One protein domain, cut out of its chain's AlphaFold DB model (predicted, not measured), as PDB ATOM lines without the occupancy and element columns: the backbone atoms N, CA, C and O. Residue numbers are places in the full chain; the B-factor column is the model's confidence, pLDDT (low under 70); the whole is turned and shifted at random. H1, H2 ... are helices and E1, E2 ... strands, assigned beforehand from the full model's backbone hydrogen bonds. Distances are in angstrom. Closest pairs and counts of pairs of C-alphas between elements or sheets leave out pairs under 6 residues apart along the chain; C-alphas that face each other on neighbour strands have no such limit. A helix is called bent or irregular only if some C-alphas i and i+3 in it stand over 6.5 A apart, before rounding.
ATOM      1  N   VAL A 118      60.332  65.449  54.275       44.84
ATOM      2  CA  VAL A 118      59.788  65.067  52.972       44.84
ATOM      3  C   VAL A 118      58.275  64.915  53.113       44.84
ATOM      4  O   VAL A 118      57.807  64.170  53.973       44.84
ATOM      5  N   GLN A 119      57.509  65.648  52.304       47.50
ATOM      6  CA  GLN A 119      56.058  65.478  52.227       47.50
ATOM      7  C   GLN A 119      55.759  64.255  51.354       47.50
ATOM      8  O   GLN A 119      56.107  64.245  50.177       47.50
ATOM      9  N   ALA A 120      55.141  63.221  51.926       49.31
ATOM     10  CA  ALA A 120      54.617  62.096  51.158       49.31
ATOM     11  C   ALA A 120      53.177  62.407  50.738       49.31
ATOM     12  O   ALA A 120      52.339  62.735  51.582       49.31
ATOM     13  N   THR A 121      52.888  62.280  49.446       52.81
ATOM     14  CA  THR A 121      51.529  62.441  48.918       52.81
ATOM     15  C   THR A 121      51.030  61.074  48.478       52.81
ATOM     16  O   THR A 121      51.744  60.314  47.830       52.81
ATOM     17  N   PHE A 122      49.811  60.734  48.871       57.12
ATOM     18  CA  PHE A 122      49.191  59.463  48.519       57.12
ATOM     19  C   PHE A 122      48.041  59.748  47.567       57.12
ATOM     20  O   PHE A 122      47.165  60.545  47.900       57.12
ATOM     21  N   ASN A 123      48.021  59.086  46.418       55.22
ATOM     22  CA  ASN A 123      46.933  59.188  45.455       55.22
ATOM     23  C   ASN A 123      46.200  57.849  45.405       55.22
ATOM     24  O   ASN A 123      46.817  56.790  45.388       55.22
ATOM     25  N   GLY A 124      44.869  57.864  45.425       51.25
ATOM     26  CA  GLY A 124      44.105  56.651  45.140       51.25
ATOM     27  C   GLY A 124      44.152  56.366  43.644       51.25
ATOM     28  O   GLY A 124      43.816  57.245  42.855       51.25
ATOM     29  N   VAL A 125      44.552  55.156  43.257       57.28
ATOM     30  CA  VAL A 125      44.593  54.723  41.858       57.28
ATOM     31  C   VAL A 125      43.828  53.413  41.710       57.28
ATOM     32  O   VAL A 125      43.975  52.472  42.493       57.28
ATOM     33  N   ALA A 126      42.970  53.342  40.697       54.72
ATOM     34  CA  ALA A 126      42.263  52.111  40.379       54.72
ATOM     35  C   ALA A 126      43.229  51.063  39.807       54.72
ATOM     36  O   ALA A 126      44.078  51.375  38.976       54.72
ATOM     37  N   ALA A 127      43.052  49.797  40.182       58.50
ATOM     38  CA  ALA A 127      43.872  48.686  39.690       58.50
ATOM     39  C   ALA A 127      43.759  48.439  38.164       58.50
ATOM     40  O   ALA A 127      44.533  47.662  37.605       58.50
ATOM     41  N   LYS A 128      42.790  49.073  37.481       53.59
ATOM     42  CA  LYS A 128      42.544  48.989  36.031       53.59
ATOM     43  C   LYS A 128      42.320  50.376  35.426       53.59
ATOM     44  O   LYS A 128      41.789  51.266  36.085       53.59
ATOM     45  N   THR A 129      42.654  50.527  34.142       47.41
ATOM     46  CA  THR A 129      42.590  51.765  33.330       47.41
ATOM     47  C   THR A 129      41.171  52.315  33.077       47.41
ATOM     48  O   THR A 129      40.966  53.060  32.123       47.41
ATOM     49  N   THR A 130      40.170  51.923  33.864       43.50
ATOM     50  CA  THR A 130      38.737  52.112  33.576       43.50
ATOM     51  C   THR A 130      38.006  53.017  34.573       43.50
ATOM     52  O   THR A 130      36.783  52.936  34.678       43.50
ATOM     53  N   VAL A 131      38.700  53.895  35.308       50.81
ATOM     54  CA  VAL A 131      38.053  54.731  36.338       50.81
ATOM     55  C   VAL A 131      38.296  56.228  36.160       50.81
ATOM     56  O   VAL A 131      39.392  56.669  35.826       50.81
ATOM     57  N   ASP A 132      37.230  56.980  36.427       49.94
ATOM     58  CA  ASP A 132      37.161  58.432  36.530       49.94
ATOM     59  C   ASP A 132      37.935  58.903  37.776       49.94
ATOM     60  O   ASP A 132      37.574  58.598  38.913       49.94
ATOM     61  N   ALA A 133      39.043  59.623  37.579       47.38
ATOM     62  CA  ALA A 133      39.929  60.077  38.657       47.38
ATOM     63  C   ALA A 133      39.238  61.004  39.687       47.38
ATOM     64  O   ALA A 133      39.812  61.302  40.732       47.38
ATOM     65  N   SER A 134      38.007  61.451  39.411       50.62
ATOM     66  CA  SER A 134      37.208  62.328  40.272       50.62
ATOM     67  C   SER A 134      36.670  61.663  41.553       50.62
ATOM     68  O   SER A 134      36.398  62.373  42.527       50.62
ATOM     69  N   ASP A 135      36.579  60.328  41.600       50.38
ATOM     70  CA  ASP A 135      36.145  59.577  42.793       50.38
ATOM     71  C   ASP A 135      37.231  59.503  43.884       50.38
ATOM     72  O   ASP A 135      36.940  59.285  45.067       50.38
ATOM     73  N   PHE A 136      38.493  59.727  43.509       53.56
ATOM     74  CA  PHE A 136      39.646  59.648  44.399       53.56
ATOM     75  C   PHE A 136      40.031  61.044  44.891       53.56
ATOM     76  O   PHE A 136      40.818  61.764  44.281       53.56
ATOM     77  N   LYS A 137      39.475  61.449  46.036       47.19
ATOM     78  CA  LYS A 137      39.953  62.642  46.749       47.19
ATOM     79  C   LYS A 137      41.250  62.314  47.488       47.19
ATOM     80  O   LYS A 137      41.377  61.219  48.037       47.19
ATOM     81  N   ALA A 138      42.179  63.272  47.540       45.97
ATOM     82  CA  ALA A 138      43.403  63.135  48.323       45.97
ATOM     83  C   ALA A 138      43.063  62.699  49.771       45.97
ATOM     84  O   ALA A 138      42.179  63.299  50.395       45.97
ATOM     85  N   PRO A 139      43.708  61.647  50.301       47.41
ATOM     86  CA  PRO A 139      43.436  61.111  51.627       47.41
ATOM     87  C   PRO A 139      43.617  62.178  52.711       47.41
ATOM     88  O   PRO A 139      44.682  62.780  52.834       47.41
ATOM     89  N   VAL A 140      42.607  62.345  53.567       46.59
ATOM     90  CA  VAL A 140      42.768  63.007  54.868       46.59
ATOM     91  C   VAL A 140      43.054  61.911  55.894       46.59
ATOM     92  O   VAL A 140      42.138  61.235  56.359       46.59
ATOM     93  N   PHE A 141      44.331  61.685  56.204       48.66
ATOM     94  CA  PHE A 141      44.743  60.699  57.207       48.66
ATOM     95  C   PHE A 141      44.349  61.152  58.623       48.66
ATOM     96  O   PHE A 141      44.502  62.326  58.969       48.66
ATOM     97  N   ASN A 142      43.858  60.221  59.449       43.12
ATOM     98  CA  ASN A 142      43.632  60.427  60.883       43.12
ATOM     99  C   ASN A 142      44.385  59.345  61.689       43.12
ATOM    100  O   ASN A 142      44.085  58.166  61.494       43.12
ATOM    101  N   PRO A 143      45.328  59.711  62.584       45.47
ATOM    102  CA  PRO A 143      45.783  61.077  62.862       45.47
ATOM    103  C   PRO A 143      46.463  61.721  61.648       45.47
ATOM    104  O   PRO A 143      46.916  61.028  60.736       45.47
ATOM    105  N   ALA A 144      46.496  63.058  61.642       49.16
ATOM    106  CA  ALA A 144      47.145  63.849  60.600       49.16
ATOM    107  C   ALA A 144      48.588  63.371  60.347       49.16
ATOM    108  O   ALA A 144      49.240  62.855  61.259       49.16
ATOM    109  N   GLN A 145      49.060  63.549  59.109       52.78
ATOM    110  CA  GLN A 145      50.370  63.106  58.619       52.78
ATOM    111  C   GLN A 145      51.473  63.293  59.675       52.78
ATOM    112  O   GLN A 145      51.754  64.410  60.112       52.78
ATOM    113  N   LYS A 146      52.103  62.190  60.098       50.41
ATOM    114  CA  LYS A 146      53.264  62.249  60.990       50.41
ATOM    115  C   LYS A 146      54.514  62.591  60.172       50.41
ATOM    116  O   LYS A 146      54.689  62.000  59.106       50.41
ATOM    117  N   PRO A 147      55.420  63.455  60.665       50.69
ATOM    118  CA  PRO A 147      56.725  63.647  60.043       50.69
ATOM    119  C   PRO A 147      57.462  62.303  59.966       50.69
ATOM    120  O   PRO A 147      57.775  61.703  60.995       50.69
ATOM    121  N   ALA A 148      57.705  61.811  58.754       52.09
ATOM    122  CA  ALA A 148      58.512  60.623  58.511       52.09
ATOM    123  C   ALA A 148      59.919  61.045  58.082       52.09
ATOM    124  O   ALA A 148      60.097  62.054  57.402       52.09
ATOM    125  N   VAL A 149      60.925  60.271  58.485       54.91
ATOM    126  CA  VAL A 149      62.294  60.447  57.996       54.91
ATOM    127  C   VAL A 149      62.564  59.461  56.868       54.91
ATOM    128  O   VAL A 149      61.984  58.375  56.812       54.91
ATOM    129  N   VAL A 150      63.479  59.836  55.980       60.06
ATOM    130  CA  VAL A 150      64.016  58.974  54.923       60.06
ATOM    131  C   VAL A 150      64.373  57.583  55.473       60.06
ATOM    132  O   VAL A 150      65.098  57.457  56.472       60.06
ATOM    133  N   GLY A 151      63.872  56.544  54.798       63.94
ATOM    134  CA  GLY A 151      64.042  55.132  55.151       63.94
ATOM    135  C   GLY A 151      62.906  54.512  55.974       63.94
ATOM    136  O   GLY A 151      62.872  53.289  56.092       63.94
ATOM    137  N   ASN A 152      61.968  55.301  56.511       69.31
ATOM    138  CA  ASN A 152      60.795  54.750  57.198       69.31
ATOM    139  C   ASN A 152      59.874  54.021  56.208       69.31
ATOM    140  O   ASN A 152      59.774  54.412  55.043       69.31
ATOM    141  N   THR A 153      59.173  52.988  56.682       79.69
ATOM    142  CA  THR A 153      58.150  52.294  55.891       79.69
ATOM    143  C   THR A 153      56.763  52.693  56.364       79.69
ATOM    144  O   THR A 153      56.424  52.515  57.529       79.69
ATOM    145  N   VAL A 154      55.950  53.209  55.450       77.81
ATOM    146  CA  VAL A 154      54.534  53.485  55.672       77.81
ATOM    147  C   VAL A 154      53.727  52.260  55.264       77.81
ATOM    148  O   VAL A 154      53.880  51.764  54.151       77.81
ATOM    149  N   THR A 155      52.863  51.783  56.156       83.88
ATOM    150  CA  THR A 155      51.910  50.705  55.870       83.88
ATOM    151  C   THR A 155      50.505  51.285  55.780       83.88
ATOM    152  O   THR A 155      50.046  51.936  56.716       83.88
ATOM    153  N   VAL A 156      49.810  51.022  54.676       80.06
ATOM    154  CA  VAL A 156      48.390  51.358  54.514       80.06
ATOM    155  C   VAL A 156      47.587  50.065  54.472       80.06
ATOM    156  O   VAL A 156      47.923  49.175  53.695       80.06
ATOM    157  N   VAL A 157      46.561  49.950  55.313       84.00
ATOM    158  CA  VAL A 157      45.698  48.764  55.454       84.00
ATOM    159  C   VAL A 157      44.246  49.082  55.097       84.00
ATOM    160  O   VAL A 157      43.816  50.227  55.229       84.00
ATOM    161  N   GLN A 158      43.465  48.086  54.677       83.88
ATOM    162  CA  GLN A 158      42.031  48.264  54.407       83.88
ATOM    163  C   GLN A 158      41.237  48.557  55.690       83.88
ATOM    164  O   GLN A 158      40.343  49.406  55.690       83.88
ATOM    165  N   SER A 159      41.558  47.858  56.779       84.25
ATOM    166  CA  SER A 159      40.952  48.022  58.099       84.25
ATOM    167  C   SER A 159      41.942  47.678  59.217       84.25
ATOM    168  O   SER A 159      42.972  47.052  58.972       84.25
ATOM    169  N   ASP A 160      41.615  48.033  60.464       82.69
ATOM    170  CA  ASP A 160      42.452  47.701  61.630       82.69
ATOM    171  C   ASP A 160      42.675  46.185  61.795       82.69
ATOM    172  O   ASP A 160      43.699  45.761  62.325       82.69
ATOM    173  N   ALA A 161      41.751  45.353  61.298       87.44
ATOM    174  CA  ALA A 161      41.877  43.898  61.342       87.44
ATOM    175  C   ALA A 161      43.007  43.359  60.442       87.44
ATOM    176  O   ALA A 161      43.507  42.258  60.670       87.44
ATOM    177  N   ASP A 162      43.437  44.127  59.438       87.56
ATOM    178  CA  ASP A 162      44.464  43.709  58.479       87.56
ATOM    179  C   ASP A 162      45.898  44.028  58.968       87.56
ATOM    180  O   ASP A 162      46.884  43.604  58.356       87.56
ATOM    181  N   VAL A 163      46.041  44.731  60.101       84.69
ATOM    182  CA  VAL A 163      47.343  45.125  60.674       84.69
ATOM    183  C   VAL A 163      48.181  43.907  61.064       84.69
ATOM    184  O   VAL A 163      49.378  43.872  60.780       84.69
ATOM    185  N   ASP A 164      47.565  42.871  61.636       87.94
ATOM    186  CA  ASP A 164      48.267  41.646  62.034       87.94
ATOM    187  C   ASP A 164      48.915  40.946  60.836       87.94
ATOM    188  O   ASP A 164      50.031  40.429  60.934       87.94
ATOM    189  N   ALA A 165      48.243  40.943  59.681       88.19
ATOM    190  CA  ALA A 165      48.785  40.373  58.454       88.19
ATOM    191  C   ALA A 165      49.966  41.202  57.925       88.19
ATOM    192  O   ALA A 165      50.994  40.629  57.557       88.19
ATOM    193  N   ALA A 166      49.845  42.532  57.943       86.31
ATOM    194  CA  ALA A 166      50.904  43.442  57.513       86.31
ATOM    195  C   ALA A 166      52.125  43.435  58.456       86.31
ATOM    196  O   ALA A 166      53.257  43.601  58.004       86.31
ATOM    197  N   SER A 167      51.918  43.182  59.754       86.62
ATOM    198  CA  SER A 167      52.977  43.165  60.777       86.62
ATOM    199  C   SER A 167      54.020  42.061  60.588       86.62
ATOM    200  O   SER A 167      55.132  42.145  61.105       86.62
ATOM    201  N   LYS A 168      53.678  41.023  59.817       89.00
ATOM    202  CA  LYS A 168      54.544  39.866  59.559       89.00
ATOM    203  C   LYS A 168      55.645  40.155  58.537       89.00
ATOM    204  O   LYS A 168      56.486  39.288  58.301       89.00
ATOM    205  N   THR A 169      55.645  41.326  57.896       83.69
ATOM    206  CA  THR A 169      56.690  41.687  56.933       83.69
ATOM    207  C   THR A 169      57.909  42.275  57.642       83.69
ATOM    208  O   THR A 169      57.811  42.977  58.644       83.69
ATOM    209  N   THR A 170      59.096  42.047  57.083       80.12
ATOM    210  CA  THR A 170      60.366  42.537  57.652       80.12
ATOM    211  C   THR A 170      60.540  44.054  57.570       80.12
ATOM    212  O   THR A 170      61.512  44.583  58.101       80.12
ATOM    213  N   LYS A 171      59.646  44.750  56.858       75.31
ATOM    214  CA  LYS A 171      59.676  46.204  56.654       75.31
ATOM    215  C   LYS A 171      58.603  46.933  57.462       75.31
ATOM    216  O   LYS A 171      58.517  48.147  57.364       75.31
ATOM    217  N   PHE A 172      57.777  46.224  58.229       81.12
ATOM    218  CA  PHE A 172      56.705  46.843  58.995       81.12
ATOM    219  C   PHE A 172      57.254  47.797  60.066       81.12
ATOM    220  O   PHE A 172      58.078  47.406  60.895       81.12
ATOM    221  N   ASP A 173      56.765  49.038  60.069       79.38
ATOM    222  CA  ASP A 173      57.014  50.009  61.134       79.38
ATOM    223  C   ASP A 173      55.685  50.331  61.840       79.38
ATOM    224  O   ASP A 173      54.813  50.972  61.244       79.38
ATOM    225  N   PRO A 174      55.505  49.920  63.110       76.56
ATOM    226  CA  PRO A 174      54.255  50.127  63.841       76.56
ATOM    227  C   PRO A 174      53.922  51.609  64.072       76.56
ATOM    228  O   PRO A 174      52.784  51.940  64.394       76.56
ATOM    229  N   ASN A 175      54.886  52.522  63.913       70.25
ATOM    230  CA  ASN A 175      54.656  53.949  64.133       70.25
ATOM    231  C   ASN A 175      53.964  54.644  62.946       70.25
ATOM    232  O   ASN A 175      53.406  55.737  63.131       70.25
ATOM    233  N   PHE A 176      53.976  54.013  61.763       71.38
ATOM    234  CA  PHE A 176      53.502  54.562  60.486       71.38
ATOM    235  C   PHE A 176      52.490  53.633  59.795       71.38
ATOM    236  O   PHE A 176      52.639  53.289  58.621       71.38
ATOM    237  N   VAL A 177      51.449  53.238  60.532       73.62
ATOM    238  CA  VAL A 177      50.315  52.452  60.019       73.62
ATOM    239  C   VAL A 177      49.090  53.350  59.862       73.62
ATOM    240  O   VAL A 177      48.754  54.100  60.780       73.62
ATOM    241  N   TYR A 178      48.424  53.264  58.713       72.88
ATOM    242  CA  TYR A 178      47.246  54.063  58.381       72.88
ATOM    243  C   TYR A 178      46.149  53.199  57.756       72.88
ATOM    244  O   TYR A 178      46.439  52.257  57.025       72.88
ATOM    245  N   VAL A 179      44.887  53.559  57.989       72.56
ATOM    246  CA  VAL A 179      43.741  52.944  57.305       72.56
ATOM    247  C   VAL A 179      43.469  53.692  56.000       72.56
ATOM    248  O   VAL A 179      43.429  54.925  55.980       72.56
ATOM    249  N   ALA A 180      43.288  52.951  54.910       73.00
ATOM    250  CA  ALA A 180      42.956  53.491  53.602       73.00
ATOM    251  C   ALA A 180      41.618  54.260  53.650       73.00
ATOM    252  O   ALA A 180      40.654  53.790  54.267       73.00
ATOM    253  N   PRO A 181      41.508  55.433  53.001       69.75
ATOM    254  CA  PRO A 181      40.235  56.129  52.880       69.75
ATOM    255  C   PRO A 181      39.150  55.259  52.247       69.75
ATOM    256  O   PRO A 181      39.386  54.498  51.312       69.75
ATOM    257  N   LYS A 182      37.911  55.436  52.705       72.62
ATOM    258  CA  LYS A 182      36.761  54.796  52.068       72.62
ATOM    259  C   LYS A 182      36.397  55.545  50.791       72.62
ATOM    260  O   LYS A 182      36.078  56.731  50.846       72.62
ATOM    261  N   VAL A 183      36.370  54.826  49.675       71.44
ATOM    262  CA  VAL A 183      35.913  55.327  48.375       71.44
ATOM    263  C   VAL A 183      34.593  54.633  48.032       71.44
ATOM    264  O   VAL A 183      34.477  53.409  48.112       71.44
ATOM    265  N   ALA A 184      33.550  55.403  47.719       75.19
ATOM    266  CA  ALA A 184      32.223  54.848  47.466       75.19
ATOM    267  C   ALA A 184      32.244  53.946  46.222       75.19
ATOM    268  O   ALA A 184      32.667  54.368  45.158       75.19
ATOM    269  N   GLY A 185      31.786  52.698  46.351       76.62
ATOM    270  CA  GLY A 185      31.795  51.736  45.240       76.62
ATOM    271  C   GLY A 185      33.134  51.027  45.004       76.62
ATOM    272  O   GLY A 185      33.182  50.135  44.167       76.62
ATOM    273  N   TYR A 186      34.176  51.326  45.782       83.25
ATOM    274  CA  TYR A 186      35.488  50.682  45.691       83.25
ATOM    275  C   TYR A 186      35.875  50.051  47.028       83.25
ATOM    276  O   TYR A 186      35.385  50.466  48.081       83.25
ATOM    277  N   ASP A 187      36.753  49.055  46.983       84.94
ATOM    278  CA  ASP A 187      37.510  48.603  48.148       84.94
ATOM    279  C   ASP A 187      38.998  48.822  47.898       84.94
ATOM    280  O   ASP A 187      39.483  48.645  46.780       84.94
ATOM    281  N   PHE A 188      39.723  49.202  48.946       82.88
ATOM    282  CA  PHE A 188      41.176  49.126  48.932       82.88
ATOM    283  C   PHE A 188      41.571  47.652  48.985       82.88
ATOM    284  O   PHE A 188      41.223  46.964  49.942       82.88
ATOM    285  N   THR A 189      42.280  47.173  47.968       84.06
ATOM    286  CA  THR A 189      42.706  45.768  47.882       84.06
ATOM    287  C   THR A 189      44.205  45.610  48.112       84.06
ATOM    288  O   THR A 189      44.677  44.524  48.456       84.06
ATOM    289  N   GLY A 190      44.961  46.701  47.992       81.31
ATOM    290  CA  GLY A 190      46.409  46.692  48.102       81.31
ATOM    291  C   GLY A 190      47.088  45.770  47.083       81.31
ATOM    292  O   GLY A 190      46.509  45.405  46.059       81.31
ATOM    293  N   ASP A 191      48.326  45.361  47.362       74.69
ATOM    294  CA  ASP A 191      49.099  44.573  46.398       74.69
ATOM    295  C   ASP A 191      48.565  43.144  46.303       74.69
ATOM    296  O   ASP A 191      48.635  42.375  47.265       74.69
ATOM    297  N   ASN A 192      48.092  42.748  45.118       78.81
ATOM    298  CA  ASN A 192      47.552  41.409  44.859       78.81
ATOM    299  C   ASN A 192      46.423  41.007  45.831       78.81
ATOM    300  O   ASN A 192      46.374  39.856  46.268       78.81
ATOM    301  N   ARG A 193      45.534  41.949  46.192       85.38
ATOM    302  CA  ARG A 193      44.395  41.714  47.103       85.38
ATOM    303  C   ARG A 193      44.793  41.247  48.512       85.38
ATOM    304  O   ARG A 193      44.088  40.461  49.137       85.38
ATOM    305  N   LYS A 194      45.941  41.713  49.015       87.19
ATOM    306  CA  LYS A 194      46.418  41.437  50.385       87.19
ATOM    307  C   LYS A 194      45.832  42.364  51.451       87.19
ATOM    308  O   LYS A 194      46.184  42.214  52.617       87.19
ATOM    309  N   ASN A 195      44.993  43.326  51.066       89.12
ATOM    310  CA  ASN A 195      44.394  44.344  51.935       89.12
ATOM    311  C   ASN A 195      45.416  45.271  52.624       89.12
ATOM    312  O   ASN A 195      45.061  45.997  53.552       89.12
ATOM    313  N   TYR A 196      46.677  45.281  52.174       88.19
ATOM    314  CA  TYR A 196      47.704  46.227  52.616       88.19
ATOM    315  C   TYR A 196      48.711  46.568  51.507       88.19
ATOM    316  O   TYR A 196      48.927  45.776  50.586       88.19
ATOM    317  N   GLN A 197      49.347  47.738  51.620       85.69
ATOM    318  CA  GLN A 197      50.498  48.179  50.816       85.69
ATOM    319  C   GLN A 197      51.572  48.796  51.710       85.69
ATOM    320  O   GLN A 197      51.263  49.407  52.735       85.69
ATOM    321  N   GLN A 198      52.839  48.613  51.334       86.69
ATOM    322  CA  GLN A 198      53.991  49.106  52.090       86.69
ATOM    323  C   GLN A 198      54.909  49.934  51.199       86.69
ATOM    324  O   GLN A 198      55.386  49.461  50.169       86.69
ATOM    325  N   PHE A 199      55.205  51.150  51.646       79.19
ATOM    326  CA  PHE A 199      55.984  52.131  50.900       79.19
ATOM    327  C   PHE A 199      57.180  52.581  51.727       79.19
ATOM    328  O   PHE A 199      57.024  52.926  52.896       79.19
ATOM    329  N   THR A 200      58.377  52.600  51.147       79.06
ATOM    330  CA  THR A 200      59.574  53.115  51.826       79.06
ATOM    331  C   THR A 200      59.836  54.552  51.384       79.06
ATOM    332  O   THR A 200      59.938  54.810  50.188       79.06
ATOM    333  N   ILE A 201      59.979  55.475  52.340       70.69
ATOM    334  CA  ILE A 201      60.270  56.887  52.060       70.69
ATOM    335  C   ILE A 201      61.685  57.023  51.484       70.69
ATOM    336  O   ILE A 201      62.670  56.679  52.149       70.69
ATOM    337  N   ALA A 202      61.788  57.540  50.259       65.62
ATOM    338  CA  ALA A 202      63.047  57.695  49.537       65.62
ATOM    339  C   ALA A 202      63.783  58.993  49.916       65.62
ATOM    340  O   ALA A 202      63.167  59.996  50.276       65.62
ATOM    341  N   ASN A 203      65.120  58.976  49.808       60.12
ATOM    342  CA  ASN A 203      65.968  60.160  49.987       60.12
ATOM    343  C   ASN A 203      66.027  60.973  48.690       60.12
ATOM    344  O   ASN A 203      66.935  60.770  47.884       60.12
ATOM    345  N   SER A 204      65.038  61.824  48.447       57.75
ATOM    346  CA  SER A 204      64.925  62.537  47.177       57.75
ATOM    347  C   SER A 204      64.198  63.868  47.346       57.75
ATOM    348  O   SER A 204      63.214  63.942  48.083       57.75
ATOM    349  N   ASP A 205      64.700  64.890  46.647       49.81
ATOM    350  CA  ASP A 205      64.088  66.220  46.516       49.81
ATOM    351  C   ASP A 205      63.048  66.262  45.352       49.81
ATOM    352  O   ASP A 205      62.445  67.307  45.123       49.81
ATOM    353  N   ASP A 206      62.811  65.140  44.646       51.12
ATOM    354  CA  ASP A 206      61.822  64.985  43.556       51.12
ATOM    355  C   ASP A 206      60.512  64.294  44.009       51.12
ATOM    356  O   ASP A 206      60.462  63.630  45.051       51.12
ATOM    357  N   ASP A 207      59.490  64.336  43.139       53.81
ATOM    358  CA  ASP A 207      58.153  63.686  43.182       53.81
ATOM    359  C   ASP A 207      58.144  62.152  43.459       53.81
ATOM    360  O   ASP A 207      57.125  61.474  43.451       53.81
ATOM    361  N   THR A 208      59.286  61.548  43.766       55.28
ATOM    362  CA  THR A 208      59.456  60.116  44.076       55.28
ATOM    363  C   THR A 208      58.766  59.610  45.356       55.28
ATOM    364  O   THR A 208      58.786  58.408  45.605       55.28
ATOM    365  N   ASN A 209      58.153  60.484  46.164       62.53
ATOM    366  CA  ASN A 209      57.334  60.105  47.329       62.53
ATOM    367  C   ASN A 209      55.821  60.278  47.071       62.53
ATOM    368  O   ASN A 209      55.053  60.548  48.001       62.53
ATOM    369  N   HIS A 210      55.408  60.126  45.807       62.62
ATOM    370  CA  HIS A 210      54.019  59.882  45.415       62.62
ATOM    371  C   HIS A 210      53.725  58.386  45.450       62.62
ATOM    372  O   HIS A 210      54.363  57.605  44.743       62.62
ATOM    373  N   PHE A 211      52.769  57.986  46.283       68.62
ATOM    374  CA  PHE A 211      52.393  56.585  46.448       68.62
ATOM    375  C   PHE A 211      50.962  56.347  45.987       68.62
ATOM    376  O   PHE A 211      50.025  56.972  46.489       68.62
ATOM    377  N   ASP A 212      50.805  55.399  45.070       70.69
ATOM    378  CA  ASP A 212      49.507  55.004  44.546       70.69
ATOM    379  C   ASP A 212      48.894  53.910  45.422       70.69
ATOM    380  O   ASP A 212      49.443  52.818  45.571       70.69
ATOM    381  N   LEU A 213      47.740  54.212  46.012       71.62
ATOM    382  CA  LEU A 213      46.938  53.255  46.761       71.62
ATOM    383  C   LEU A 213      46.018  52.511  45.803       71.62
ATOM    384  O   LEU A 213      45.203  53.139  45.132       71.62
ATOM    385  N   THR A 214      46.114  51.186  45.760       75.56
ATOM    386  CA  THR A 214      45.358  50.379  44.797       75.56
ATOM    387  C   THR A 214      43.947  50.060  45.291       75.56
ATOM    388  O   THR A 214      43.762  49.402  46.319       75.56
ATOM    389  N   TYR A 215      42.949  50.495  44.518       78.75
ATOM    390  CA  TYR A 215      41.531  50.204  44.746       78.75
ATOM    391  C   TYR A 215      40.925  49.389  43.606       78.75
ATOM    392  O   TYR A 215      41.237  49.599  42.431       78.75
ATOM    393  N   GLU A 216      39.973  48.523  43.941       84.00
ATOM    394  CA  GLU A 216      39.166  47.792  42.967       84.00
ATOM    395  C   GLU A 216      37.689  48.155  43.093       84.00
ATOM    396  O   GLU A 216      37.128  48.235  44.189       84.00
ATOM    397  N   LYS A 217      37.051  48.396  41.943       84.81
ATOM    398  CA  LYS A 217      35.629  48.729  41.875       84.81
ATOM    399  C   LYS A 217      34.813  47.491  42.219       84.81
ATOM    400  O   LYS A 217      35.010  46.436  41.620       84.81
ATOM    401  N   LYS A 218      33.872  47.628  43.146       89.06
ATOM    402  CA  LYS A 218      32.873  46.599  43.429       89.06
ATOM    403  C   LYS A 218      31.844  46.581  42.316       89.06
ATOM    404  O   LYS A 218      31.262  47.614  41.990       89.06
ATOM    405  N   ASN A 219      31.568  45.394  41.803       93.25
ATOM    406  CA  ASN A 219      30.528  45.167  40.818       93.25
ATOM    407  C   ASN A 219      29.680  43.955  41.183       93.25
ATOM    408  O   ASN A 219      30.042  43.112  42.009       93.25
ATOM    409  N   LYS A 220      28.501  43.898  40.572       95.38
ATOM    410  CA  LYS A 220      27.583  42.778  40.708       95.38
ATOM    411  C   LYS A 220      26.844  42.541  39.404       95.38
ATOM    412  O   LYS A 220      26.586  43.477  38.658       95.38
ATOM    413  N   VAL A 221      26.440  41.300  39.187       98.12
ATOM    414  CA  VAL A 221      25.528  40.906  38.117       98.12
ATOM    415  C   VAL A 221      24.351  40.165  38.730       98.12
ATOM    416  O   VAL A 221      24.520  39.355  39.644       98.12
ATOM    417  N   THR A 222      23.146  40.450  38.247       98.38
ATOM    418  CA  THR A 222      21.937  39.710  38.628       98.38
ATOM    419  C   THR A 222      21.445  38.878  37.454       98.38
ATOM    420  O   THR A 222      21.117  39.417  36.400       98.38
ATOM    421  N   ILE A 223      21.381  37.564  37.635       98.50
ATOM    422  CA  ILE A 223      20.786  36.630  36.686       98.50
ATOM    423  C   ILE A 223      19.321  36.468  37.073       98.50
ATOM    424  O   ILE A 223      19.029  36.104  38.211       98.50
ATOM    425  N   LYS A 224      18.400  36.758  36.155       98.25
ATOM    426  CA  LYS A 224      16.957  36.612  36.374       98.25
ATOM    427  C   LYS A 224      16.395  35.525  35.467       98.25
ATOM    428  O   LYS A 224      16.725  35.491  34.281       98.25
ATOM    429  N   TYR A 225      15.530  34.680  36.011       96.75
ATOM    430  CA  TYR A 225      14.955  33.546  35.293       96.75
ATOM    431  C   TYR A 225      13.473  33.791  34.995       96.75
ATOM    432  O   TYR A 225      12.716  34.169  35.889       96.75
ATOM    433  N   GLN A 226      13.061  33.591  33.743       92.31
ATOM    434  CA  GLN A 226      11.676  33.774  33.286       92.31
ATOM    435  C   GLN A 226      11.224  32.618  32.388       92.31
ATOM    436  O   GLN A 226      12.049  31.939  31.775       92.31
ATOM    437  N   TYR A 227       9.911  32.426  32.255       85.19
ATOM    438  CA  TYR A 227       9.339  31.510  31.265       85.19
ATOM    439  C   TYR A 227       9.090  32.230  29.936       85.19
ATOM    440  O   TYR A 227       8.664  33.384  29.921       85.19
ATOM    441  N   ALA A 228       9.273  31.533  28.811       84.38
ATOM    442  CA  ALA A 228       8.975  32.065  27.476       84.38
ATOM    443  C   ALA A 228       7.499  32.482  27.303       84.38
ATOM    444  O   ALA A 228       7.183  33.337  26.479       84.38
ATOM    445  N   THR A 229       6.595  31.903  28.100       74.31
ATOM    446  CA  THR A 229       5.158  32.212  28.122       74.31
ATOM    447  C   THR A 229       4.804  33.450  28.954       74.31
ATOM    448  O   THR A 229       3.676  33.929  28.871       74.31
ATOM    449  N   GLN A 230       5.738  33.971  29.762       78.50
ATOM    450  CA  GLN A 230       5.514  35.060  30.723       78.50
ATOM    451  C   GLN A 230       6.703  36.035  30.754       78.50
ATOM    452  O   GLN A 230       7.295  36.298  31.803       78.50
ATOM    453  N   LEU A 231       7.074  36.572  29.590       83.75
ATOM    454  CA  LEU A 231       8.212  37.487  29.471       83.75
ATOM    455  C   LEU A 231       8.068  38.707  30.396       83.75
ATOM    456  O   LEU A 231       7.001  39.311  30.499       83.75
ATOM    457  N   GLY A 232       9.160  39.071  31.066       88.31
ATOM    458  CA  GLY A 232       9.217  40.182  32.018       88.31
ATOM    459  C   GLY A 232       8.773  39.833  33.443       88.31
ATOM    460  O   GLY A 232       8.974  40.652  34.340       88.31
ATOM    461  N   THR A 233       8.230  38.633  33.674       87.31
ATOM    462  CA  THR A 233       7.952  38.109  35.020       87.31
ATOM    463  C   THR A 233       9.022  37.094  35.399       87.31
ATOM    464  O   THR A 233       9.238  36.115  34.688       87.31
ATOM    465  N   TYR A 234       9.692  37.326  36.527       92.56
ATOM    466  CA  TYR A 234      10.803  36.489  36.974       92.56
ATOM    467  C   TYR A 234      10.363  35.610  38.136       92.56
ATOM    468  O   TYR A 234       9.862  36.125  39.135       92.56
ATOM    469  N   PHE A 235      10.543  34.299  37.999       88.62
ATOM    470  CA  PHE A 235      10.180  33.348  39.050       88.62
ATOM    471  C   PHE A 235      11.307  33.147  40.070       88.62
ATOM    472  O   PHE A 235      11.031  32.737  41.192       88.62
ATOM    473  N   ASP A 236      12.554  33.446  39.693       93.81
ATOM    474  CA  ASP A 236      13.721  33.382  40.574       93.81
ATOM    475  C   ASP A 236      14.859  34.289  40.057       93.81
ATOM    476  O   ASP A 236      14.843  34.756  38.907       93.81
ATOM    477  N   SER A 237      15.864  34.555  40.894       97.00
ATOM    478  CA  SER A 237      17.074  35.285  40.516       97.00
ATOM    479  C   SER A 237      18.271  34.980  41.420       97.00
ATOM    480  O   SER A 237      18.119  34.744  42.614       97.00
ATOM    481  N   VAL A 238      19.481  35.086  40.866       97.81
ATOM    482  CA  VAL A 238      20.751  34.942  41.596       97.81
ATOM    483  C   VAL A 238      21.625  36.169  41.355       97.81
ATOM    484  O   VAL A 238      21.832  36.577  40.214       97.81
ATOM    485  N   THR A 239      22.200  36.741  42.415       97.81
ATOM    486  CA  THR A 239      23.180  37.833  42.311       97.81
ATOM    487  C   THR A 239      24.584  37.327  42.631       97.81
ATOM    488  O   THR A 239      24.805  36.690  43.661       97.81
ATOM    489  N   LYS A 240      25.549  37.638  41.762       97.69
ATOM    490  CA  LYS A 240      26.983  37.467  42.022       97.69
ATOM    491  C   LYS A 240      27.626  38.834  42.197       97.69
ATOM    492  O   LYS A 240      27.361  39.732  41.405       97.69
ATOM    493  N   SER A 241      28.461  38.966  43.220       95.31
ATOM    494  CA  SER A 241      29.181  40.193  43.562       95.31
ATOM    495  C   SER A 241      30.673  39.897  43.653       95.31
ATOM    496  O   SER A 241      31.054  38.779  43.996       95.31
ATOM    497  N   GLY A 242      31.499  40.896  43.371       93.62
ATOM    498  CA  GLY A 242      32.955  40.785  43.356       93.62
ATOM    499  C   GLY A 242      33.578  42.073  42.834       93.62
ATOM    500  O   GLY A 242      32.950  43.136  42.901       93.62
ATOM    501  N   TYR A 243      34.792  41.981  42.306       90.56
ATOM    502  CA  TYR A 243      35.493  43.125  41.739       90.56
ATOM    503  C   TYR A 243      35.342  43.191  40.222       90.56
ATOM    504  O   TYR A 243      35.068  42.200  39.545       90.56
ATOM    505  N   ASP A 244      35.501  44.390  39.674       88.44
ATOM    506  CA  ASP A 244      35.413  44.638  38.241       88.44
ATOM    507  C   ASP A 244      36.381  43.758  37.429       88.44
ATOM    508  O   ASP A 244      37.601  43.736  37.619       88.44
ATOM    509  N   GLY A 245      35.817  43.018  36.483       89.31
ATOM    510  CA  GLY A 245      36.483  42.056  35.619       89.31
ATOM    511  C   GLY A 245      36.769  40.676  36.225       89.31
ATOM    512  O   GLY A 245      37.376  39.861  35.521       89.31
ATOM    513  N   ASP A 246      36.360  40.408  37.473       93.12
ATOM    514  CA  ASP A 246      36.346  39.046  38.026       93.12
ATOM    515  C   ASP A 246      35.429  38.151  37.184       93.12
ATOM    516  O   ASP A 246      34.344  38.566  36.770       93.12
ATOM    517  N   ASP A 247      35.855  36.909  36.954       96.75
ATOM    518  CA  ASP A 247      35.039  35.913  36.267       96.75
ATOM    519  C   ASP A 247      33.920  35.394  37.177       96.75
ATOM    520  O   ASP A 247      34.120  35.131  38.365       96.75
ATOM    521  N   TYR A 248      32.736  35.187  36.603       97.31
ATOM    522  CA  TYR A 248      31.636  34.501  37.269       97.31
ATOM    523  C   TYR A 248      31.083  33.369  36.403       97.31
ATOM    524  O   TYR A 248      31.126  33.409  35.173       97.31
ATOM    525  N   SER A 249      30.532  32.361  37.077       97.81
ATOM    526  CA  SER A 249      29.815  31.244  36.467       97.81
ATOM    527  C   SER A 249      28.619  30.874  37.341       97.81
ATOM    528  O   SER A 249      28.753  30.716  38.559       97.81
ATOM    529  N   VAL A 250      27.438  30.790  36.730       97.88
ATOM    530  CA  VAL A 250      26.190  30.382  37.381       97.88
ATOM    531  C   VAL A 250      25.479  29.383  36.485       97.88
ATOM    532  O   VAL A 250      25.021  29.732  35.398       97.88
ATOM    533  N   THR A 251      25.375  28.141  36.943       98.06
ATOM    534  CA  THR A 251      24.538  27.127  36.297       98.06
ATOM    535  C   THR A 251      23.069  27.483  36.501       98.06
ATOM    536  O   THR A 251      22.648  27.802  37.614       98.06
ATOM    537  N   SER A 252      22.306  27.471  35.414       97.50
ATOM    538  CA  SER A 252      20.866  27.711  35.441       97.50
ATOM    539  C   SER A 252      20.152  26.536  36.132       97.50
ATOM    540  O   SER A 252      20.537  25.396  35.882       97.50
ATOM    541  N   PRO A 253      19.157  26.781  37.008       92.62
ATOM    542  CA  PRO A 253      18.417  25.712  37.680       92.62
ATOM    543  C   PRO A 253      17.774  24.707  36.714       92.62
ATOM    544  O   PRO A 253      17.177  25.089  35.711       92.62
ATOM    545  N   ASP A 254      17.815  23.421  37.051       84.56
ATOM    546  CA  ASP A 254      17.042  22.422  36.316       84.56
ATOM    547  C   ASP A 254      15.561  22.542  36.686       84.56
ATOM    548  O   ASP A 254      15.175  22.391  37.848       84.56
ATOM    549  N   ILE A 255      14.720  22.811  35.687       79.31
ATOM    550  CA  ILE A 255      13.270  22.929  35.853       79.31
ATOM    551  C   ILE A 255      12.609  21.845  35.017       79.31
ATOM    552  O   ILE A 255      12.750  21.806  33.795       79.31
ATOM    553  N   VAL A 256      11.868  20.964  35.687       67.62
ATOM    554  CA  VAL A 256      11.149  19.863  35.039       67.62
ATOM    555  C   VAL A 256      10.216  20.420  33.962       67.62
ATOM    556  O   VAL A 256       9.418  21.316  34.226       67.62
ATOM    557  N   GLY A 257      10.325  19.884  32.744       70.69
ATOM    558  CA  GLY A 257       9.506  20.304  31.608       70.69
ATOM    559  C   GLY A 257      10.028  21.519  30.838       70.69
ATOM    560  O   GLY A 257       9.405  21.908  29.854       70.69
ATOM    561  N   TYR A 258      11.164  22.105  31.224       79.00
ATOM    562  CA  TYR A 258      11.734  23.257  30.527       79.00
ATOM    563  C   TYR A 258      13.209  23.076  30.200       79.00
ATOM    564  O   TYR A 258      13.939  22.328  30.844       79.00
ATOM    565  N   LYS A 259      13.658  23.837  29.201       86.25
ATOM    566  CA  LYS A 259      15.066  24.001  28.870       86.25
ATOM    567  C   LYS A 259      15.429  25.487  28.897       86.25
ATOM    568  O   LYS A 259      14.761  26.269  28.210       86.25
ATOM    569  N   PRO A 260      16.463  25.892  29.652       94.88
ATOM    570  CA  PRO A 260      16.964  27.254  29.573       94.88
ATOM    571  C   PRO A 260      17.616  27.498  28.209       94.88
ATOM    572  O   PRO A 260      18.297  26.623  27.665       94.88
ATOM    573  N   ASP A 261      17.454  28.706  27.683       95.94
ATOM    574  CA  ASP A 261      18.213  29.200  26.532       95.94
ATOM    575  C   ASP A 261      19.725  29.259  26.819       95.94
ATOM    576  O   ASP A 261      20.539  29.018  25.927       95.94
ATOM    577  N   ILE A 262      20.101  29.508  28.078       96.62
ATOM    578  CA  ILE A 262      21.481  29.545  28.563       96.62
ATOM    579  C   ILE A 262      21.626  28.590  29.755       96.62
ATOM    580  O   ILE A 262      21.207  28.895  30.870       96.62
ATOM    581  N   ALA A 263      22.254  27.430  29.542       96.06
ATOM    582  CA  ALA A 263      22.449  26.422  30.593       96.06
ATOM    583  C   ALA A 263      23.438  26.861  31.688       96.06
ATOM    584  O   ALA A 263      23.324  26.474  32.848       96.06
ATOM    585  N   THR A 264      24.440  27.667  31.341       97.81
ATOM    586  CA  THR A 264      25.388  28.240  32.302       97.81
ATOM    587  C   THR A 264      25.725  29.652  31.868       97.81
ATOM    588  O   THR A 264      26.208  29.872  30.758       97.81
ATOM    589  N   VAL A 265      25.444  30.613  32.739       98.19
ATOM    590  CA  VAL A 265      25.747  32.020  32.505       98.19
ATOM    591  C   VAL A 265      27.164  32.290  32.988       98.19
ATOM    592  O   VAL A 265      27.452  32.158  34.179       98.19
ATOM    593  N   THR A 266      28.039  32.686  32.069       97.88
ATOM    594  CA  THR A 266      29.430  33.053  32.356       97.88
ATOM    595  C   THR A 266      29.744  34.447  31.835       97.88
ATOM    596  O   THR A 266      29.215  34.857  30.800       97.88
ATOM    597  N   GLY A 267      30.650  35.155  32.498       96.69
ATOM    598  CA  GLY A 267      31.143  36.445  32.031       96.69
ATOM    599  C   GLY A 267      32.059  37.103  33.050       96.69
ATOM    600  O   GLY A 267      32.473  36.461  34.016       96.69
ATOM    601  N   LYS A 268      32.335  38.390  32.845       95.25
ATOM    602  CA  LYS A 268      33.088  39.214  33.786       95.25
ATOM    603  C   LYS A 268      32.180  40.219  34.486       95.25
ATOM    604  O   LYS A 268      31.262  40.779  33.883       95.25
ATOM    605  N   LEU A 269      32.398  40.423  35.782       93.56
ATOM    606  CA  LEU A 269      31.685  41.445  36.547       93.56
ATOM    607  C   LEU A 269      32.016  42.834  35.988       93.56
ATOM    608  O   LEU A 269      33.174  43.113  35.711       93.56
ATOM    609  N   GLY A 270      31.005  43.689  35.819       89.38
ATOM    610  CA  GLY A 270      31.147  45.011  35.191       89.38
ATOM    611  C   GLY A 270      30.744  45.070  33.714       89.38
ATOM    612  O   GLY A 270      30.349  46.135  33.250       89.38
ATOM    613  N   ASP A 271      30.727  43.938  32.998       93.94
ATOM    614  CA  ASP A 271      30.276  43.907  31.595       93.94
ATOM    615  C   ASP A 271      28.763  44.138  31.467       93.94
ATOM    616  O   ASP A 271      28.283  44.724  30.496       93.94
ATOM    617  N   LYS A 272      27.991  43.609  32.426       94.38
ATOM    618  CA  LYS A 272      26.528  43.704  32.481       94.38
ATOM    619  C   LYS A 272      26.043  43.709  33.926       94.38
ATOM    620  O   LYS A 272      26.474  42.881  34.726       94.38
ATOM    621  N   ASP A 273      25.039  44.535  34.205       94.56
ATOM    622  CA  ASP A 273      24.351  44.544  35.504       94.56
ATOM    623  C   ASP A 273      23.312  43.422  35.626       94.56
ATOM    624  O   ASP A 273      22.968  42.972  36.724       94.56
ATOM    625  N   THR A 274      22.749  42.977  34.499       97.31
ATOM    626  CA  THR A 274      21.688  41.965  34.463       97.31
ATOM    627  C   THR A 274      21.820  41.051  33.252       97.31
ATOM    628  O   THR A 274      22.086  41.505  32.140       97.31
ATOM    629  N   VAL A 275      21.581  39.759  33.474       98.12
ATOM    630  CA  VAL A 275      21.402  38.746  32.428       98.12
ATOM    631  C   VAL A 275      20.043  38.088  32.637       98.12
ATOM    632  O   VAL A 275      19.676  37.768  33.766       98.12
ATOM    633  N   ILE A 276      19.286  37.901  31.560       98.06
ATOM    634  CA  ILE A 276      18.001  37.201  31.597       98.06
ATOM    635  C   ILE A 276      18.193  35.840  30.939       98.06
ATOM    636  O   ILE A 276      18.729  35.767  29.837       98.06
ATOM    637  N   VAL A 277      17.753  34.788  31.623       98.25
ATOM    638  CA  VAL A 277      17.699  33.417  31.109       98.25
ATOM    639  C   VAL A 277      16.232  33.053  30.919       98.25
ATOM    640  O   VAL A 277      15.426  33.174  31.848       98.25
ATOM    641  N   THR A 278      15.880  32.629  29.711       94.81
ATOM    642  CA  THR A 278      14.507  32.294  29.330       94.81
ATOM    643  C   THR A 278      14.345  30.785  29.206       94.81
ATOM    644  O   THR A 278      15.057  30.127  28.453       94.81
ATOM    645  N   TYR A 279      13.367  30.233  29.920       89.56
ATOM    646  CA  TYR A 279      13.019  28.817  29.874       89.56
ATOM    647  C   TYR A 279      11.917  28.576  28.847       89.56
ATOM    648  O   TYR A 279      10.799  29.083  28.986       89.56
ATOM    649  N   ALA A 280      12.229  27.781  27.827       83.62
ATOM    650  CA  ALA A 280      11.254  27.291  26.862       83.62
ATOM    651  C   ALA A 280      10.711  25.929  27.320       83.62
ATOM    652  O   ALA A 280      11.491  25.123  27.839       83.62
ATOM    653  N   PRO A 281       9.403  25.651  27.155       74.31
ATOM    654  CA  PRO A 281       8.870  24.324  27.429       74.31
ATOM    655  C   PRO A 281       9.536  23.297  26.514       74.31
ATOM    656  O   PRO A 281       9.854  23.589  25.355       74.31
ATOM    657  N   LEU A 282       9.751  22.095  27.035       74.75
ATOM    658  CA  LEU A 282      10.182  20.970  26.221       74.75
ATOM    659  C   LEU A 282       9.095  20.642  25.191       74.75
ATOM    660  O   LEU A 282       7.900  20.799  25.435       74.75
TER     661      LEU A 282
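This is residues 118 to 282 of the 490 residues of the protein "Extracellular protein" of Weissella sp. DD23 (UniProt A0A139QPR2). Two strand-built lobes stand end to end along a rod, and one very long strand, E6, runs through both. In one lobe the small sheet E3 E2 E5 faces E1, E4 and the first part of E6, with the short helix H1 over it on the side away from E6; in the other, E8 and E10 form a small two-strand layer over the rest of E6, E7 and E11, with E9 beside E11 near the far end. The printed part has 165 residues, with one named helix and eleven named strands in the order E1 E2 H1 E3 E4 E5 E6 E7 E8 E9 E10 E11; the class is mostly strand, with 78 residues in named elements, under half. The large sheet is branched and holds parallel and antiparallel pairs, the sheet E3 E2 E5 is mixed, and E8 and E10 are antiparallel. The whole is loose, with a radius of gyration of the C-alphas of 22.4 A and spans of 73 by 32 by 22 A.

In the branched sheet, E6 is residues 210 to 227, from C-alpha 210 at (54.019, 59.882, 45.415) to C-alpha 227 at (9.339, 31.510, 31.265), 54.8 A. E1 is residues 121 to 126, 16.3 A, and begins at C-alpha 121 at (51.529, 62.441, 48.918). E4 is residues 186 to 188. E7 is residues 234 to 243, 26.0 A, and E9 is residues 258 to 260. E11 is residues 274 to 281, 22.9 A, and ends at C-alpha 281 at (8.870, 24.324, 27.429). In the sheet of three, E2 is residues 153 to 157, E3 177 to 179 and E5 196 to 200. In the sheet of two, E8 is residues 247 to 251 and E10 264 to 268. H1 is residues 160 to 166, 10.3 A; it is irregular, but only just: C-alphas 161 and 164 are 6.8 A apart.

Pairing along E6 is staggered: E1 and E7 lie on one side of it, beside residues 210 to 216 and 217 to 226, and E4 and E11 on the other side, beside residues 215 to 218 and 221 to 227. E1 is parallel to E6, with N 125 and O 213 at 2.8 A. E4 is antiparallel to E6, with N 187 and O 216 at 2.9 A. E6 and E7 form a hairpin, with N 223 and O 238 at 2.8 A. E11 is parallel to E6, with N 279 and O 226 at 2.8 A, and antiparallel to E9, with N 259 and O 280 at 2.9 A. The branched sheet is strongly twisted. The three sheets make a stack of sheets, face to face in turn: the parts that face each other are 9.8 A centre to centre for the branched sheet and E3 E2 E5, and 8.5 A for the branched sheet and E8 E10. E2 is antiparallel to E5, with N 154 and O 199 at 2.8 A, and parallel to E3, with N 178 and O 155 at 2.9 A. E8 and E10 are antiparallel, with N 265 and O 250 at 2.8 A. E2, H1 and E3 form a strand-helix-strand unit, two parallel neighbour strands with a helix between, and its crossover is right-handed. H1 is on the sheet E3 E2 E5 at a height over the sheet of 8.0 A, only just over E2, on which 3 of its 7 C-alphas fall, and slantwise to the strands, at 45 degrees to E2 on the local plane. The closest C-alphas of H1 and E2 are those of Val 163 and Val 157, 6.6 A apart. In H1, 1 of 3 O i to N i+4 pairs and 3 of 4 O i to N i+3 pairs are within hydrogen-bond range.

The two C-alphas farthest apart, those of Asp 205 and Leu 282, are 73.2 A apart. The printed part has no cut. The link from E1 to E2, residues 127 to 152, is long. The mean pLDDT of the printed part is 77.3; residues 118 to 152, 181, 202 to 211 and 256 are under 70.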